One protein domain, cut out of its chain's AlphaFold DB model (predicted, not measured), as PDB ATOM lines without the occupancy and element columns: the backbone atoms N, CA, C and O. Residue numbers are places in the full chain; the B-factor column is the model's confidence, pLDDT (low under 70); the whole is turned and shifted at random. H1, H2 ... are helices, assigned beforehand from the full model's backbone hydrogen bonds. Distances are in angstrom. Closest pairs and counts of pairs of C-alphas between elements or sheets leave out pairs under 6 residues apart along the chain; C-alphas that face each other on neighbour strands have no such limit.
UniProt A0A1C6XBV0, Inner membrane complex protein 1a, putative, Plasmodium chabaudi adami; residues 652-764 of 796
ATOM      1  N   ILE A 652     121.274 157.604 117.696       51.16
ATOM      2  CA  ILE A 652     120.606 157.573 119.000       51.16
ATOM      3  C   ILE A 652     121.670 157.483 120.093       51.16
ATOM      4  O   ILE A 652     122.390 156.486 120.186       51.16
ATOM      5  N   ALA A 653     121.743 158.520 120.931       54.75
ATOM      6  CA  ALA A 653     122.625 158.563 122.088       54.75
ATOM      7  C   ALA A 653     122.293 157.369 122.999       54.75
ATOM      8  O   ALA A 653     121.266 157.350 123.675       54.75
ATOM      9  N   CYS A 654     123.118 156.326 122.921       60.94
ATOM     10  CA  CYS A 654     122.770 155.010 123.439       60.94
ATOM     11  C   CYS A 654     123.154 154.905 124.914       60.94
ATOM     12  O   CYS A 654     124.335 154.987 125.264       60.94
ATOM     13  N   LEU A 655     122.155 154.717 125.775       75.69
ATOM     14  CA  LEU A 655     122.336 154.547 127.211       75.69
ATOM     15  C   LEU A 655     123.013 153.198 127.494       75.69
ATOM     16  O   LEU A 655     122.349 152.180 127.682       75.69
ATOM     17  N   THR A 656     124.345 153.176 127.499       72.19
ATOM     18  CA  THR A 656     125.086 151.941 127.777       72.19
ATOM     19  C   THR A 656     124.809 151.458 129.210       72.19
ATOM     20  O   THR A 656     124.586 152.280 130.102       72.19
ATOM     21  N   PRO A 657     124.862 150.143 129.497       74.25
ATOM     22  CA  PRO A 657     124.587 149.626 130.845       74.25
ATOM     23  C   PRO A 657     125.538 150.113 131.957       74.25
ATOM     24  O   PRO A 657     125.216 149.944 133.130       74.25
ATOM     25  N   ASN A 658     126.671 150.736 131.605       76.88
ATOM     26  CA  ASN A 658     127.608 151.393 132.532       76.88
ATOM     27  C   ASN A 658     127.525 152.933 132.481       76.88
ATOM     28  O   ASN A 658     128.345 153.613 133.097       76.88
ATOM     29  N   HIS A 659     126.584 153.511 131.730       82.62
ATOM     30  CA  HIS A 659     126.410 154.958 131.678       82.62
ATOM     31  C   HIS A 659     125.928 155.471 133.046       82.62
ATOM     32  O   HIS A 659     124.992 154.891 133.599       82.62
ATOM     33  N   PRO A 660     126.477 156.570 133.602       83.12
ATOM     34  CA  PRO A 660     126.117 157.021 134.949       83.12
ATOM     35  C   PRO A 660     124.621 157.340 135.110       83.12
ATOM     36  O   PRO A 660     124.056 157.150 136.184       83.12
ATOM     37  N   LEU A 661     123.954 157.751 134.026       87.38
ATOM     38  CA  LEU A 661     122.514 158.032 134.008       87.38
ATOM     39  C   LEU A 661     121.634 156.775 133.838       87.38
ATOM     40  O   LEU A 661     120.417 156.913 133.761       87.38
ATOM     41  N   ALA A 662     122.198 155.561 133.775       85.94
ATOM     42  CA  ALA A 662     121.433 154.318 133.608       85.94
ATOM     43  C   ALA A 662     120.439 154.094 134.760       85.94
ATOM     44  O   ALA A 662     119.252 153.865 134.528       85.94
ATOM     45  N   MET A 663     120.906 154.267 136.002       86.81
ATOM     46  CA  MET A 663     120.054 154.247 137.195       86.81
ATOM     47  C   MET A 663     119.004 155.368 137.157       86.81
ATOM     48  O   MET A 663     117.818 155.110 137.345       86.81
ATOM     49  N   THR A 664     119.425 156.605 136.871       87.06
ATOM     50  CA  THR A 664     118.545 157.786 136.838       87.06
ATOM     51  C   THR A 664     117.429 157.650 135.802       87.06
ATOM     52  O   THR A 664     116.292 158.026 136.066       87.06
ATOM     53  N   TYR A 665     117.721 157.060 134.640       89.50
ATOM     54  CA  TYR A 665     116.719 156.767 133.620       89.50
ATOM     55  C   TYR A 665     115.674 155.763 134.115       89.50
ATOM     56  O   TYR A 665     114.478 156.030 133.999       89.50
ATOM     57  N   LEU A 666     116.097 154.646 134.718       89.06
ATOM     58  CA  LEU A 666     115.175 153.648 135.272       89.06
ATOM     59  C   LEU A 666     114.321 154.230 136.411       89.06
ATOM     60  O   LEU A 666     113.113 154.003 136.447       89.06
ATOM     61  N   GLN A 667     114.913 155.042 137.290       88.44
ATOM     62  CA  GLN A 667     114.190 155.767 138.341       88.44
ATOM     63  C   GLN A 667     113.146 156.724 137.753       88.44
ATOM     64  O   GLN A 667     111.975 156.650 138.119       88.44
ATOM     65  N   ASN A 668     113.525 157.562 136.784       89.06
ATOM     66  CA  ASN A 668     112.594 158.479 136.125       89.06
ATOM     67  C   ASN A 668     111.489 157.730 135.364       89.06
ATOM     68  O   ASN A 668     110.346 158.182 135.359       89.06
ATOM     69  N   LYS A 669     111.783 156.562 134.775       88.06
ATOM     70  CA  LYS A 669     110.788 155.697 134.118       88.06
ATOM     71  C   LYS A 669     109.768 155.129 135.113       88.06
ATOM     72  O   LYS A 669     108.588 155.044 134.781       88.06
ATOM     73  N   TRP A 670     110.198 154.795 136.331       88.19
ATOM     74  CA  TRP A 670     109.304 154.373 137.412       88.19
ATOM     75  C   TRP A 670     108.450 155.538 137.938       88.19
ATOM     76  O   TRP A 670     107.232 155.413 137.989       88.19
ATOM     77  N   ILE A 671     109.061 156.695 138.226       88.62
ATOM     78  CA  ILE A 671     108.370 157.898 138.737       88.62
ATOM     79  C   ILE A 671     107.336 158.450 137.736       88.62
ATOM     80  O   ILE A 671     106.291 158.948 138.143       88.62
ATOM     81  N   SER A 672     107.617 158.375 136.431       86.00
ATOM     82  CA  SER A 672     106.718 158.864 135.366       86.00
ATOM     83  C   SER A 672     105.610 157.885 134.964       86.00
ATOM     84  O   SER A 672     104.767 158.231 134.137       86.00
ATOM     85  N   THR A 673     105.587 156.676 135.527       86.06
ATOM     86  CA  THR A 673     104.537 155.690 135.252       86.06
ATOM     87  C   THR A 673     103.362 155.897 136.202       86.06
ATOM     88  O   THR A 673     103.550 156.001 137.412       86.06
ATOM     89  N   ASP A 674     102.140 155.937 135.661       87.44
ATOM     90  CA  ASP A 674     100.923 156.061 136.468       87.44
ATOM     91  C   ASP A 674     100.857 154.960 137.536       87.44
ATOM     92  O   ASP A 674     101.072 153.780 137.256       87.44
ATOM     93  N   THR A 675     100.510 155.369 138.755       83.12
ATOM     94  CA  THR A 675     100.250 154.540 139.933       83.12
ATOM     95  C   THR A 675      99.524 153.232 139.615       83.12
ATOM     96  O   THR A 675     100.003 152.173 140.021       83.12
ATOM     97  N   LEU A 676      98.448 153.278 138.820       84.69
ATOM     98  CA  LEU A 676      97.655 152.106 138.426       84.69
ATOM     99  C   LEU A 676      98.464 151.079 137.616       84.69
ATOM    100  O   LEU A 676      98.209 149.880 137.711       84.69
ATOM    101  N   ARG A 677      99.468 151.533 136.859       83.00
ATOM    102  CA  ARG A 677     100.316 150.733 135.961       83.00
ATOM    103  C   ARG A 677     101.721 150.464 136.503       83.00
ATOM    104  O   ARG A 677     102.458 149.687 135.906       83.00
ATOM    105  N   THR A 678     102.097 151.029 137.655       80.25
ATOM    106  CA  THR A 678     103.412 150.768 138.289       80.25
ATOM    107  C   THR A 678     103.694 149.278 138.493       80.25
ATOM    108  O   THR A 678     104.844 148.860 138.382       80.25
ATOM    109  N   HIS A 679     102.655 148.464 138.717       83.00
ATOM    110  CA  HIS A 679     102.755 147.011 138.844       83.00
ATOM    111  C   HIS A 679     103.378 146.329 137.606       83.00
ATOM    112  O   HIS A 679     104.112 145.354 137.757       83.00
ATOM    113  N   GLU A 680     103.182 146.877 136.401       85.75
ATOM    114  CA  GLU A 680     103.765 146.370 135.148       85.75
ATOM    115  C   GLU A 680     105.297 146.527 135.109       85.75
ATOM    116  O   GLU A 680     105.993 145.733 134.474       85.75
ATOM    117  N   LEU A 681     105.842 147.524 135.822       83.12
ATOM    118  CA  LEU A 681     107.286 147.745 135.935       83.12
ATOM    119  C   LEU A 681     107.970 146.838 136.963       83.12
ATOM    120  O   LEU A 681     109.188 146.710 136.919       83.12
ATOM    121  N   TYR A 682     107.240 146.152 137.847       85.75
ATOM    122  CA  TYR A 682     107.836 145.196 138.796       85.75
ATOM    123  C   TYR A 682     108.143 143.820 138.166       85.75
ATOM    124  O   TYR A 682     108.275 142.810 138.854       85.75
ATOM    125  N   ASN A 683     108.321 143.781 136.844       89.00
ATOM    126  CA  ASN A 683     108.893 142.646 136.128       89.00
ATOM    127  C   ASN A 683     110.345 142.397 136.588       89.00
ATOM    128  O   ASN A 683     111.137 143.339 136.717       89.00
ATOM    129  N   TYR A 684     110.711 141.121 136.752       88.50
ATOM    130  CA  TYR A 684     112.077 140.672 137.036       88.50
ATOM    131  C   TYR A 684     113.125 141.395 136.178       88.50
ATOM    132  O   TYR A 684     114.119 141.869 136.712       88.50
ATOM    133  N   ASN A 685     112.879 141.582 134.878       88.38
ATOM    134  CA  ASN A 685     113.831 142.224 133.968       88.38
ATOM    135  C   ASN A 685     114.118 143.700 134.307       88.38
ATOM    136  O   ASN A 685     115.238 144.160 134.088       88.38
ATOM    137  N   PHE A 686     113.150 144.437 134.862       89.75
ATOM    138  CA  PHE A 686     113.312 145.843 135.254       89.75
ATOM    139  C   PHE A 686     113.985 145.973 136.626       89.75
ATOM    140  O   PHE A 686     114.921 146.757 136.781       89.75
ATOM    141  N   VAL A 687     113.586 145.143 137.597       88.62
ATOM    142  CA  VAL A 687     114.248 145.061 138.913       88.62
ATOM    143  C   VAL A 687     115.705 144.608 138.755       88.62
ATOM    144  O   VAL A 687     116.618 145.194 139.331       88.62
ATOM    145  N   ASN A 688     115.950 143.617 137.899       89.44
ATOM    146  CA  ASN A 688     117.287 143.138 137.576       89.44
ATOM    147  C   ASN A 688     118.116 144.205 136.830       89.44
ATOM    148  O   ASN A 688     119.320 144.311 137.057       89.44
ATOM    149  N   ALA A 689     117.491 145.029 135.977       88.19
ATOM    150  CA  ALA A 689     118.158 146.153 135.314       88.19
ATOM    151  C   ALA A 689     118.541 147.278 136.286       88.19
ATOM    152  O   ALA A 689     119.634 147.830 136.155       88.19
ATOM    153  N   SER A 690     117.701 147.615 137.270       87.75
ATOM    154  CA  SER A 690     118.023 148.662 138.251       87.75
ATOM    155  C   SER A 690     119.101 148.202 139.236       87.75
ATOM    156  O   SER A 690     120.059 148.939 139.475       87.75
ATOM    157  N   VAL A 691     119.034 146.954 139.713       86.88
ATOM    158  CA  VAL A 691     120.093 146.335 140.529       86.88
ATOM    159  C   VAL A 691     121.426 146.321 139.775       86.88
ATOM    160  O   VAL A 691     122.417 146.842 140.291       86.88
ATOM    161  N   HIS A 692     121.462 145.829 138.529       86.56
ATOM    162  CA  HIS A 692     122.695 145.844 137.737       86.56
ATOM    163  C   HIS A 692     123.178 147.257 137.394       86.56
ATOM    164  O   HIS A 692     124.381 147.492 137.425       86.56
ATOM    165  N   SER A 693     122.285 148.227 137.170       84.75
ATOM    166  CA  SER A 693     122.685 149.628 136.958       84.75
ATOM    167  C   SER A 693     123.404 150.222 138.174       84.75
ATOM    168  O   SER A 693     124.309 151.027 137.999       84.75
ATOM    169  N   ASN A 694     123.059 149.812 139.402       82.69
ATOM    170  CA  ASN A 694     123.797 150.215 140.607       82.69
ATOM    171  C   ASN A 694     125.171 149.523 140.690       82.69
ATOM    172  O   ASN A 694     126.187 150.151 140.975       82.69
ATOM    173  N   ILE A 695     125.209 148.221 140.392       82.50
ATOM    174  CA  ILE A 695     126.431 147.404 140.410       82.50
ATOM    175  C   ILE A 695     127.444 147.893 139.356       82.50
ATOM    176  O   ILE A 695     128.637 147.987 139.644       82.50
ATOM    177  N   ASN A 696     126.981 148.272 138.164       83.38
ATOM    178  CA  ASN A 696     127.806 148.763 137.055       83.38
ATOM    179  C   ASN A 696     128.430 150.151 137.307       83.38
ATOM    180  O   ASN A 696     129.392 150.502 136.629       83.38
ATOM    181  N   LEU A 697     127.925 150.930 138.276       78.25
ATOM    182  CA  LEU A 697     128.580 152.166 138.741       78.25
ATOM    183  C   LEU A 697     129.822 151.877 139.599       78.25
ATOM    184  O   LEU A 697     130.715 152.714 139.694       78.25
ATOM    185  N   GLN A 698     129.863 150.712 140.252       76.56
ATOM    186  CA  GLN A 698     130.907 150.330 141.209       76.56
ATOM    187  C   GLN A 698     131.930 149.364 140.587       76.56
ATOM    188  O   GLN A 698     133.113 149.396 140.928       76.56
ATOM    189  N   ASN A 699     131.490 148.521 139.650       73.00
ATOM    190  CA  ASN A 699     132.306 147.494 139.012       73.00
ATOM    191  C   ASN A 699     132.885 147.943 137.664       73.00
ATOM    192  O   ASN A 699     132.190 148.481 136.808       73.00
ATOM    193  N   ARG A 700     134.157 147.598 137.420       61.06
ATOM    194  CA  ARG A 700     134.827 147.826 136.122       61.06
ATOM    195  C   ARG A 700     134.267 146.968 134.976       61.06
ATOM    196  O   ARG A 700     134.467 147.321 133.818       61.06
ATOM    197  N   ASN A 701     133.582 145.866 135.286       69.62
ATOM    198  CA  ASN A 701     132.992 144.958 134.301       69.62
ATOM    199  C   ASN A 701     131.480 145.192 134.203       69.62
ATOM    200  O   ASN A 701     130.786 145.167 135.218       69.62
ATOM    201  N   SER A 702     130.981 145.382 132.982       71.50
ATOM    202  CA  SER A 702     129.559 145.554 132.679       71.50
ATOM    203  C   SER A 702     128.755 144.273 132.871       71.50
ATOM    204  O   SER A 702     129.067 143.255 132.255       71.50
ATOM    205  N   PHE A 703     127.640 144.357 133.591       74.38
ATOM    206  CA  PHE A 703     126.548 143.395 133.471       74.38
ATOM    207  C   PHE A 703     125.403 144.024 132.678       74.38
ATOM    208  O   PHE A 703     124.771 144.985 133.118       74.38
ATOM    209  N   THR A 704     125.145 143.502 131.481       77.69
ATOM    210  CA  THR A 704     124.063 143.984 130.610       77.69
ATOM    211  C   THR A 704     122.822 143.120 130.804       77.69
ATOM    212  O   THR A 704     122.921 141.905 130.656       77.69
ATOM    213  N   THR A 705     121.664 143.717 131.080       82.56
ATOM    214  CA  THR A 705     120.380 143.000 131.096       82.56
ATOM    215  C   THR A 705     119.640 143.172 129.772       82.56
ATOM    216  O   THR A 705     119.778 144.203 129.116       82.56
ATOM    217  N   ASP A 706     118.809 142.197 129.408       82.94
ATOM    218  CA  ASP A 706     118.027 142.164 128.161       82.94
ATOM    219  C   ASP A 706     117.209 143.451 127.941       82.94
ATOM    220  O   ASP A 706     117.107 143.966 126.829       82.94
ATOM    221  N   LEU A 707     116.683 144.031 129.026       84.31
ATOM    222  CA  LEU A 707     115.953 145.298 128.997       84.31
ATOM    223  C   LEU A 707     116.838 146.480 128.561       84.31
ATOM    224  O   LEU A 707     116.388 147.329 127.798       84.31
ATOM    225  N   MET A 708     118.101 146.514 128.993       80.50
ATOM    226  CA  MET A 708     119.079 147.542 128.605       80.50
ATOM    227  C   MET A 708     119.782 147.219 127.271       80.50
ATOM    228  O   MET A 708     120.575 148.022 126.790       80.50
ATOM    229  N   GLN A 709     119.495 146.065 126.658       81.69
ATOM    230  CA  GLN A 709     119.839 145.766 125.260       81.69
ATOM    231  C   GLN A 709     118.706 146.150 124.286       81.69
ATOM    232  O   GLN A 709     118.937 146.288 123.083       81.69
ATOM    233  N   ASN A 710     117.477 146.342 124.782       83.88
ATOM    234  CA  ASN A 710     116.313 146.663 123.963       83.88
ATOM    235  C   ASN A 710     116.358 148.121 123.459       83.88
ATOM    236  O   ASN A 710     116.168 149.076 124.216       83.88
ATOM    237  N   LYS A 711     116.559 148.288 122.145       78.00
ATOM    238  CA  LYS A 711     116.635 149.599 121.480       78.00
ATOM    239  C   LYS A 711     115.375 150.448 121.673       78.00
ATOM    240  O   LYS A 711     115.499 151.650 121.879       78.00
ATOM    241  N   ASP A 712     114.185 149.853 121.628       78.81
ATOM    242  CA  ASP A 712     112.919 150.584 121.766       78.81
ATOM    243  C   ASP A 712     112.677 151.050 123.203       78.81
ATOM    244  O   ASP A 712     112.190 152.160 123.417       78.81
ATOM    245  N   PHE A 713     113.117 150.268 124.192       82.81
ATOM    246  CA  PHE A 713     113.161 150.726 125.579       82.81
ATOM    247  C   PHE A 713     114.133 151.902 125.751       82.81
ATOM    248  O   PHE A 713     113.806 152.867 126.441       82.81
ATOM    249  N   LEU A 714     115.303 151.871 125.100       79.81
ATOM    250  CA  LEU A 714     116.284 152.958 125.184       79.81
ATOM    251  C   LEU A 714     115.912 154.216 124.380       79.81
ATOM    252  O   LEU A 714     116.402 155.291 124.724       79.81
ATOM    253  N   LYS A 715     115.009 154.154 123.387       77.69
ATOM    254  CA  LYS A 715     114.521 155.357 122.673       77.69
ATOM    255  C   LYS A 715     113.982 156.423 123.636       77.69
ATOM    256  O   LYS A 715     114.289 157.600 123.464       77.69
ATOM    257  N   SER A 716     113.266 156.038 124.702       77.69
ATOM    258  CA  SER A 716     112.775 157.012 125.696       77.69
ATOM    259  C   SER A 716     113.831 157.537 126.684       77.69
ATOM    260  O   SER A 716     113.505 158.392 127.501       77.69
ATOM    261  N   ALA A 717     115.095 157.103 126.601       78.69
ATOM    262  CA  ALA A 717     116.198 157.728 127.339       78.69
ATOM    263  C   ALA A 717     116.716 159.020 126.669       78.69
ATOM    264  O   ALA A 717     117.455 159.777 127.300       78.69
ATOM    265  N   HIS A 718     116.316 159.309 125.419       69.50
ATOM    266  CA  HIS A 718     116.867 160.421 124.632       69.50
ATOM    267  C   HIS A 718     116.727 161.787 125.323       69.50
ATOM    268  O   HIS A 718     117.655 162.581 125.259       69.50
ATOM    269  N   GLN A 719     115.634 162.046 126.049       72.12
ATOM    270  CA  GLN A 719     115.428 163.303 126.791       72.12
ATOM    271  C   GLN A 719     116.456 163.526 127.915       72.12
ATOM    272  O   GLN A 719     116.823 164.657 128.208       72.12
ATOM    273  N   ILE A 720     116.951 162.451 128.537       77.75
ATOM    274  CA  ILE A 720     117.979 162.523 129.588       77.75
ATOM    275  C   ILE A 720     119.385 162.624 128.973       77.75
ATOM    276  O   ILE A 720     120.305 163.130 129.611       77.75
ATOM    277  N   MET A 721     119.562 162.164 127.730       76.94
ATOM    278  CA  MET A 721     120.858 162.115 127.046       76.94
ATOM    279  C   MET A 721     121.082 163.237 126.023       76.94
ATOM    280  O   MET A 721     122.233 163.503 125.680       76.94
ATOM    281  N   SER A 722     120.038 163.934 125.567       74.12
ATOM    282  CA  SER A 722     120.160 165.037 124.608       74.12
ATOM    283  C   SER A 722     121.049 166.192 125.098       74.12
ATOM    284  O   SER A 722     121.815 166.688 124.266       74.12
ATOM    285  N   PRO A 723     121.101 166.580 126.396       73.62
ATOM    286  CA  PRO A 723     122.038 167.612 126.857       73.62
ATOM    287  C   PRO A 723     123.504 167.164 126.770       73.62
ATOM    288  O   PRO A 723     124.402 167.992 126.658       73.62
ATOM    289  N   PHE A 724     123.741 165.847 126.788       76.88
ATOM    290  CA  PHE A 724     125.064 165.225 126.763       76.88
ATOM    291  C   PHE A 724     125.523 164.828 125.347       76.88
ATOM    292  O   PHE A 724     126.600 164.247 125.194       76.88
ATOM    293  N   LYS A 725     124.757 165.156 124.289       76.81
ATOM    294  CA  LYS A 725     125.261 165.076 122.906       76.81
ATOM    295  C   LYS A 725     126.505 165.984 122.776       76.81
ATOM    296  O   LYS A 725     126.429 167.140 123.194       76.81
ATOM    297  N   PRO A 726     127.619 165.543 122.153       72.62
ATOM    298  CA  PRO A 726     128.850 166.344 122.058       72.62
ATOM    299  C   PRO A 726     128.681 167.721 121.401       72.62
ATOM    300  O   PRO A 726     129.430 168.647 121.700       72.62
ATOM    301  N   GLU A 727     127.704 167.868 120.508       76.25
ATOM    302  CA  GLU A 727     127.335 169.148 119.900       76.25
ATOM    303  C   GLU A 727     126.605 170.075 120.883       76.25
ATOM    304  O   GLU A 727     126.960 171.245 121.001       76.25
ATOM    305  N   ASN A 728     125.664 169.546 121.669       75.81
ATOM    306  CA  ASN A 728     124.964 170.317 122.696       75.81
ATOM    307  C   ASN A 728     125.903 170.754 123.824       75.81
ATOM    308  O   ASN A 728     125.826 171.905 124.246       75.81
ATOM    309  N   ILE A 729     126.854 169.905 124.230       80.69
ATOM    310  CA  ILE A 729     127.920 170.286 125.172       80.69
ATOM    311  C   ILE A 729     128.716 171.478 124.616       80.69
ATOM    312  O   ILE A 729     128.813 172.503 125.287       80.69
ATOM    313  N   LYS A 730     129.190 171.412 123.362       77.81
ATOM    314  CA  LYS A 730     129.893 172.534 122.707       77.81
ATOM    315  C   LYS A 730     129.032 173.793 122.593       77.81
ATOM    316  O   LYS A 730     129.545 174.901 122.728       77.81
ATOM    317  N   ASN A 731     127.731 173.661 122.343       78.12
ATOM    318  CA  ASN A 731     126.814 174.801 122.272       78.12
ATOM    319  C   ASN A 731     126.616 175.462 123.646       78.12
ATOM    320  O   ASN A 731     126.619 176.690 123.737       78.12
ATOM    321  N   ILE A 732     126.546 174.665 124.717       79.69
ATOM    322  CA  ILE A 732     126.504 175.131 126.108       79.69
ATOM    323  C   ILE A 732     127.833 175.805 126.497       79.69
ATOM    324  O   ILE A 732     127.817 176.930 126.997       79.69
ATOM    325  N   GLU A 733     128.983 175.195 126.194       79.25
ATOM    326  CA  GLU A 733     130.319 175.792 126.372       79.25
ATOM    327  C   GLU A 733     130.437 177.133 125.629       79.25
ATOM    328  O   GLU A 733     130.831 178.140 126.213       79.25
ATOM    329  N   ASN A 734     130.020 177.190 124.362       83.69
ATOM    330  CA  ASN A 734     130.009 178.413 123.557       83.69
ATOM    331  C   ASN A 734     129.035 179.481 124.082       83.69
ATOM    332  O   ASN A 734     129.235 180.668 123.808       83.69
ATOM    333  N   CYS A 735     127.985 179.092 124.809       81.50
ATOM    334  CA  CYS A 735     127.072 180.012 125.482       81.50
ATOM    335  C   CYS A 735     127.728 180.603 126.738       81.50
ATOM    336  O   CYS A 735     127.821 181.826 126.862       81.50
ATOM    337  N   TYR A 736     128.295 179.761 127.609       81.38
ATOM    338  CA  TYR A 736     129.045 180.218 128.782       81.38
ATOM    339  C   TYR A 736     130.244 181.088 128.398       81.38
ATOM    340  O   TYR A 736     130.407 182.168 128.959       81.38
ATOM    341  N   ASN A 737     131.026 180.696 127.390       87.75
ATOM    342  CA  ASN A 737     132.151 181.488 126.889       87.75
ATOM    343  C   ASN A 737     131.696 182.865 126.373       87.75
ATOM    344  O   ASN A 737     132.346 183.869 126.663       87.75
ATOM    345  N   ARG A 738     130.547 182.955 125.683       89.44
ATOM    346  CA  ARG A 738     129.947 184.243 125.287       89.44
ATOM    347  C   ARG A 738     129.536 185.095 126.492       89.44
ATOM    348  O   ARG A 738     129.806 186.293 126.487       89.44
ATOM    349  N   ILE A 739     128.927 184.503 127.520       88.56
ATOM    350  CA  ILE A 739     128.527 185.215 128.748       88.56
ATOM    351  C   ILE A 739     129.760 185.713 129.515       88.56
ATOM    352  O   ILE A 739     129.810 186.879 129.894       88.56
ATOM    353  N   ILE A 740     130.786 184.874 129.682       88.62
ATOM    354  CA  ILE A 740     132.052 185.229 130.341       88.62
ATOM    355  C   ILE A 740     132.739 186.380 129.595       88.62
ATOM    356  O   ILE A 740     133.098 187.380 130.215       88.62
ATOM    357  N   MET A 741     132.857 186.292 128.266       81.50
ATOM    358  CA  MET A 741     133.446 187.359 127.448       81.50
ATOM    359  C   MET A 741     132.625 188.655 127.483       81.50
ATOM    360  O   MET A 741     133.210 189.735 127.525       81.50
ATOM    361  N   LYS A 742     131.286 188.577 127.516       85.25
ATOM    362  CA  LYS A 742     130.412 189.753 127.664       85.25
ATOM    363  C   LYS A 742     130.602 190.420 129.027       85.25
ATOM    364  O   LYS A 742     130.839 191.623 129.071       85.25
ATOM    365  N   ASN A 743     130.581 189.649 130.114       87.06
ATOM    366  CA  ASN A 743     130.787 190.164 131.469       87.06
ATOM    367  C   ASN A 743     132.177 190.807 131.611       87.06
ATOM    368  O   ASN A 743     132.287 191.931 132.094       87.06
ATOM    369  N   ALA A 744     133.226 190.151 131.102       82.44
ATOM    370  CA  ALA A 744     134.578 190.704 131.083       82.44
ATOM    371  C   ALA A 744     134.669 191.996 130.249       82.44
ATOM    372  O   ALA A 744     135.367 192.933 130.637       82.44
ATOM    373  N   HIS A 745     133.957 192.094 129.121       77.25
ATOM    374  CA  HIS A 745     133.901 193.329 128.336       77.25
ATOM    375  C   HIS A 745     133.136 194.444 129.072       77.25
ATOM    376  O   HIS A 745     133.549 195.603 129.016       77.25
ATOM    377  N   GLU A 746     132.061 194.121 129.793       79.75
ATOM    378  CA  GLU A 746     131.295 195.083 130.593       79.75
ATOM    379  C   GLU A 746     132.085 195.608 131.800       79.75
ATOM    380  O   GLU A 746     132.090 196.815 132.038       79.75
ATOM    381  N   GLU A 747     132.824 194.755 132.515       76.62
ATOM    382  CA  GLU A 747     133.711 195.184 133.606       76.62
ATOM    383  C   GLU A 747     134.873 196.053 133.101       76.62
ATOM    384  O   GLU A 747     135.142 197.118 133.664       76.62
ATOM    385  N   ASN A 748     135.510 195.671 131.986       77.25
ATOM    386  CA  ASN A 748     136.537 196.499 131.350       77.25
ATOM    387  C   ASN A 748     135.971 197.855 130.884       77.25
ATOM    388  O   ASN A 748     136.604 198.889 131.100       77.25
ATOM    389  N   ASN A 749     134.757 197.882 130.319       75.50
ATOM    390  CA  ASN A 749     134.078 199.127 129.945       75.50
ATOM    391  C   ASN A 749     133.782 200.010 131.166       75.50
ATOM    392  O   ASN A 749     134.001 201.220 131.095       75.50
ATOM    393  N   LYS A 750     133.346 199.432 132.294       76.25
ATOM    394  CA  LYS A 750     133.132 200.171 133.551       76.25
ATOM    395  C   LYS A 750     134.434 200.775 134.080       76.25
ATOM    396  O   LYS A 750     134.460 201.962 134.391       76.25
ATOM    397  N   TYR A 751     135.534 200.018 134.091       64.81
ATOM    398  CA  TYR A 751     136.850 200.538 134.485       64.81
ATOM    399  C   TYR A 751     137.331 201.681 133.569       64.81
ATOM    400  O   TYR A 751     137.878 202.683 134.042       64.81
ATOM    401  N   VAL A 752     137.078 201.576 132.260       63.50
ATOM    402  CA  VAL A 752     137.353 202.647 131.291       63.50
ATOM    403  C   VAL A 752     136.469 203.873 131.554       63.50
ATOM    404  O   VAL A 752     137.000 204.982 131.621       63.50
ATOM    405  N   GLN A 753     135.159 203.710 131.773       60.03
ATOM    406  CA  GLN A 753     134.257 204.819 132.116       60.03
ATOM    407  C   GLN A 753     134.657 205.506 133.425       60.03
ATOM    408  O   GLN A 753     134.728 206.730 133.454       60.03
ATOM    409  N   ASP A 754     135.014 204.766 134.474       62.41
ATOM    410  CA  ASP A 754     135.508 205.342 135.731       62.41
ATOM    411  C   ASP A 754     136.795 206.154 135.538       62.41
ATOM    412  O   ASP A 754     136.981 207.192 136.180       62.41
ATOM    413  N   LYS A 755     137.681 205.714 134.638       62.75
ATOM    414  CA  LYS A 755     138.900 206.447 134.276       62.75
ATOM    415  C   LYS A 755     138.579 207.726 133.493       62.75
ATOM    416  O   LYS A 755     139.128 208.779 133.814       62.75
ATOM    417  N   TYR A 756     137.659 207.673 132.527       57.31
ATOM    418  CA  TYR A 756     137.181 208.865 131.811       57.31
ATOM    419  C   TYR A 756     136.442 209.844 132.732       57.31
ATOM    420  O   TYR A 756     136.680 211.046 132.648       57.31
ATOM    421  N   ASN A 757     135.619 209.355 133.660       57.97
ATOM    422  CA  ASN A 757     134.907 210.178 134.637       57.97
ATOM    423  C   ASN A 757     135.887 210.902 135.574       57.97
ATOM    424  O   ASN A 757     135.789 212.117 135.734       57.97
ATOM    425  N   LYS A 758     136.889 210.199 136.124       57.47
ATOM    426  CA  LYS A 758     137.958 210.811 136.942       57.47
ATOM    427  C   LYS A 758     138.743 211.876 136.165       57.47
ATOM    428  O   LYS A 758     139.025 212.942 136.711       57.47
ATOM    429  N   ASN A 759     139.024 211.634 134.884       54.19
ATOM    430  CA  ASN A 759     139.682 212.614 134.017       54.19
ATOM    431  C   ASN A 759     138.786 213.833 133.710       54.19
ATOM    432  O   ASN A 759     139.281 214.956 133.725       54.19
ATOM    433  N   ASN A 760     137.479 213.640 133.496       51.19
ATOM    434  CA  ASN A 760     136.528 214.729 133.235       51.19
ATOM    435  C   ASN A 760     136.222 215.585 134.475       51.19
ATOM    436  O   ASN A 760     136.025 216.791 134.352       51.19
ATOM    437  N   PHE A 761     136.253 215.012 135.681       48.22
ATOM    438  CA  PHE A 761     136.271 215.819 136.905       48.22
ATOM    439  C   PHE A 761     137.531 216.698 136.964       48.22
ATOM    440  O   PHE A 761     137.438 217.889 137.256       48.22
ATOM    441  N   HIS A 762     138.701 216.152 136.615       50.06
ATOM    442  CA  HIS A 762     139.943 216.929 136.562       50.06
ATOM    443  C   HIS A 762     139.981 217.994 135.451       50.06
ATOM    444  O   HIS A 762     140.652 219.009 135.641       50.06
ATOM    445  N   SER A 763     139.284 217.827 134.322       51.44
ATOM    446  CA  SER A 763     139.197 218.874 133.293       51.44
ATOM    447  C   SER A 763     138.203 219.980 133.669       51.44
ATOM    448  O   SER A 763     138.552 221.154 133.550       51.44
ATOM    449  N   ASN A 764     137.027 219.640 134.213       45.53
ATOM    450  CA  ASN A 764     136.018 220.632 134.611       45.53
ATOM    451  C   ASN A 764     136.491 221.554 135.749       45.53
ATOM    452  O   ASN A 764     136.278 222.763 135.684       45.53
TER     453      ASN A 764
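This is residues 652 to 764 of the 796 residues of the protein "Inner membrane complex protein 1a, putative" of Plasmodium chabaudi adami (UniProt A0A1C6XBV0). A long helix, H7, sticks out with residues 733 to 764 as an arm from a small head made by the shorter helices H1 to H6. In the head H1 and H3 make a V, H2 lies across its open side, and H4 and H5 lead over to H6, the neck of the arm. The printed part has 113 residues with seven named helices, H1 to H7 in chain order, and no named strand: all helix. It is extended, with a radius of gyration of the C-alphas of 25.1 A and spans of 83 by 36 by 25 A.

H7, residues 726 to 764, is close to but not clearly touching H6, residues 718 to 724; their closest C-alphas, Pro 723 and Ile 729, are 6.7 A apart. H1, residues 662 to 671, touches H3, residues 684 to 698, with residues 690 to 694 of H3 alone, at a steep tilt of 40 degrees, opposite ways; the closest C-alphas, Met 663 and Ser 693, are 5.3 A apart. H2, residues 675 to 681, meets H3 only through their link. H4, residues 706 to 709, touches residues 685 to 689 of H3 alone, closest at C-alphas Asn 685 and Leu 707, 6.2 A. H5, residues 711 to 715, meets H6 only through their link. Every O i to N i+4 pair is within hydrogen-bond range in H1, H5 and H7, against 9 of 11 in H3, 0 of 3 in H2 and 1 of 3 in H6, where O i to N i+3 gives 3 of 4 in H2 and 2 of 4 in H6; H4 is too short for such a pair.

H7 runs 56.2 A from C-alpha 726 at (128.850, 166.344, 122.058) to C-alpha 764 at (136.018, 220.632, 134.611). H3 measures 21.6 A and H1 14.5 A.

The printed part has no cut and no long link. pLDDT is under 70 at residues 652 to 654, 700 to 701, 718 and 751 to 764.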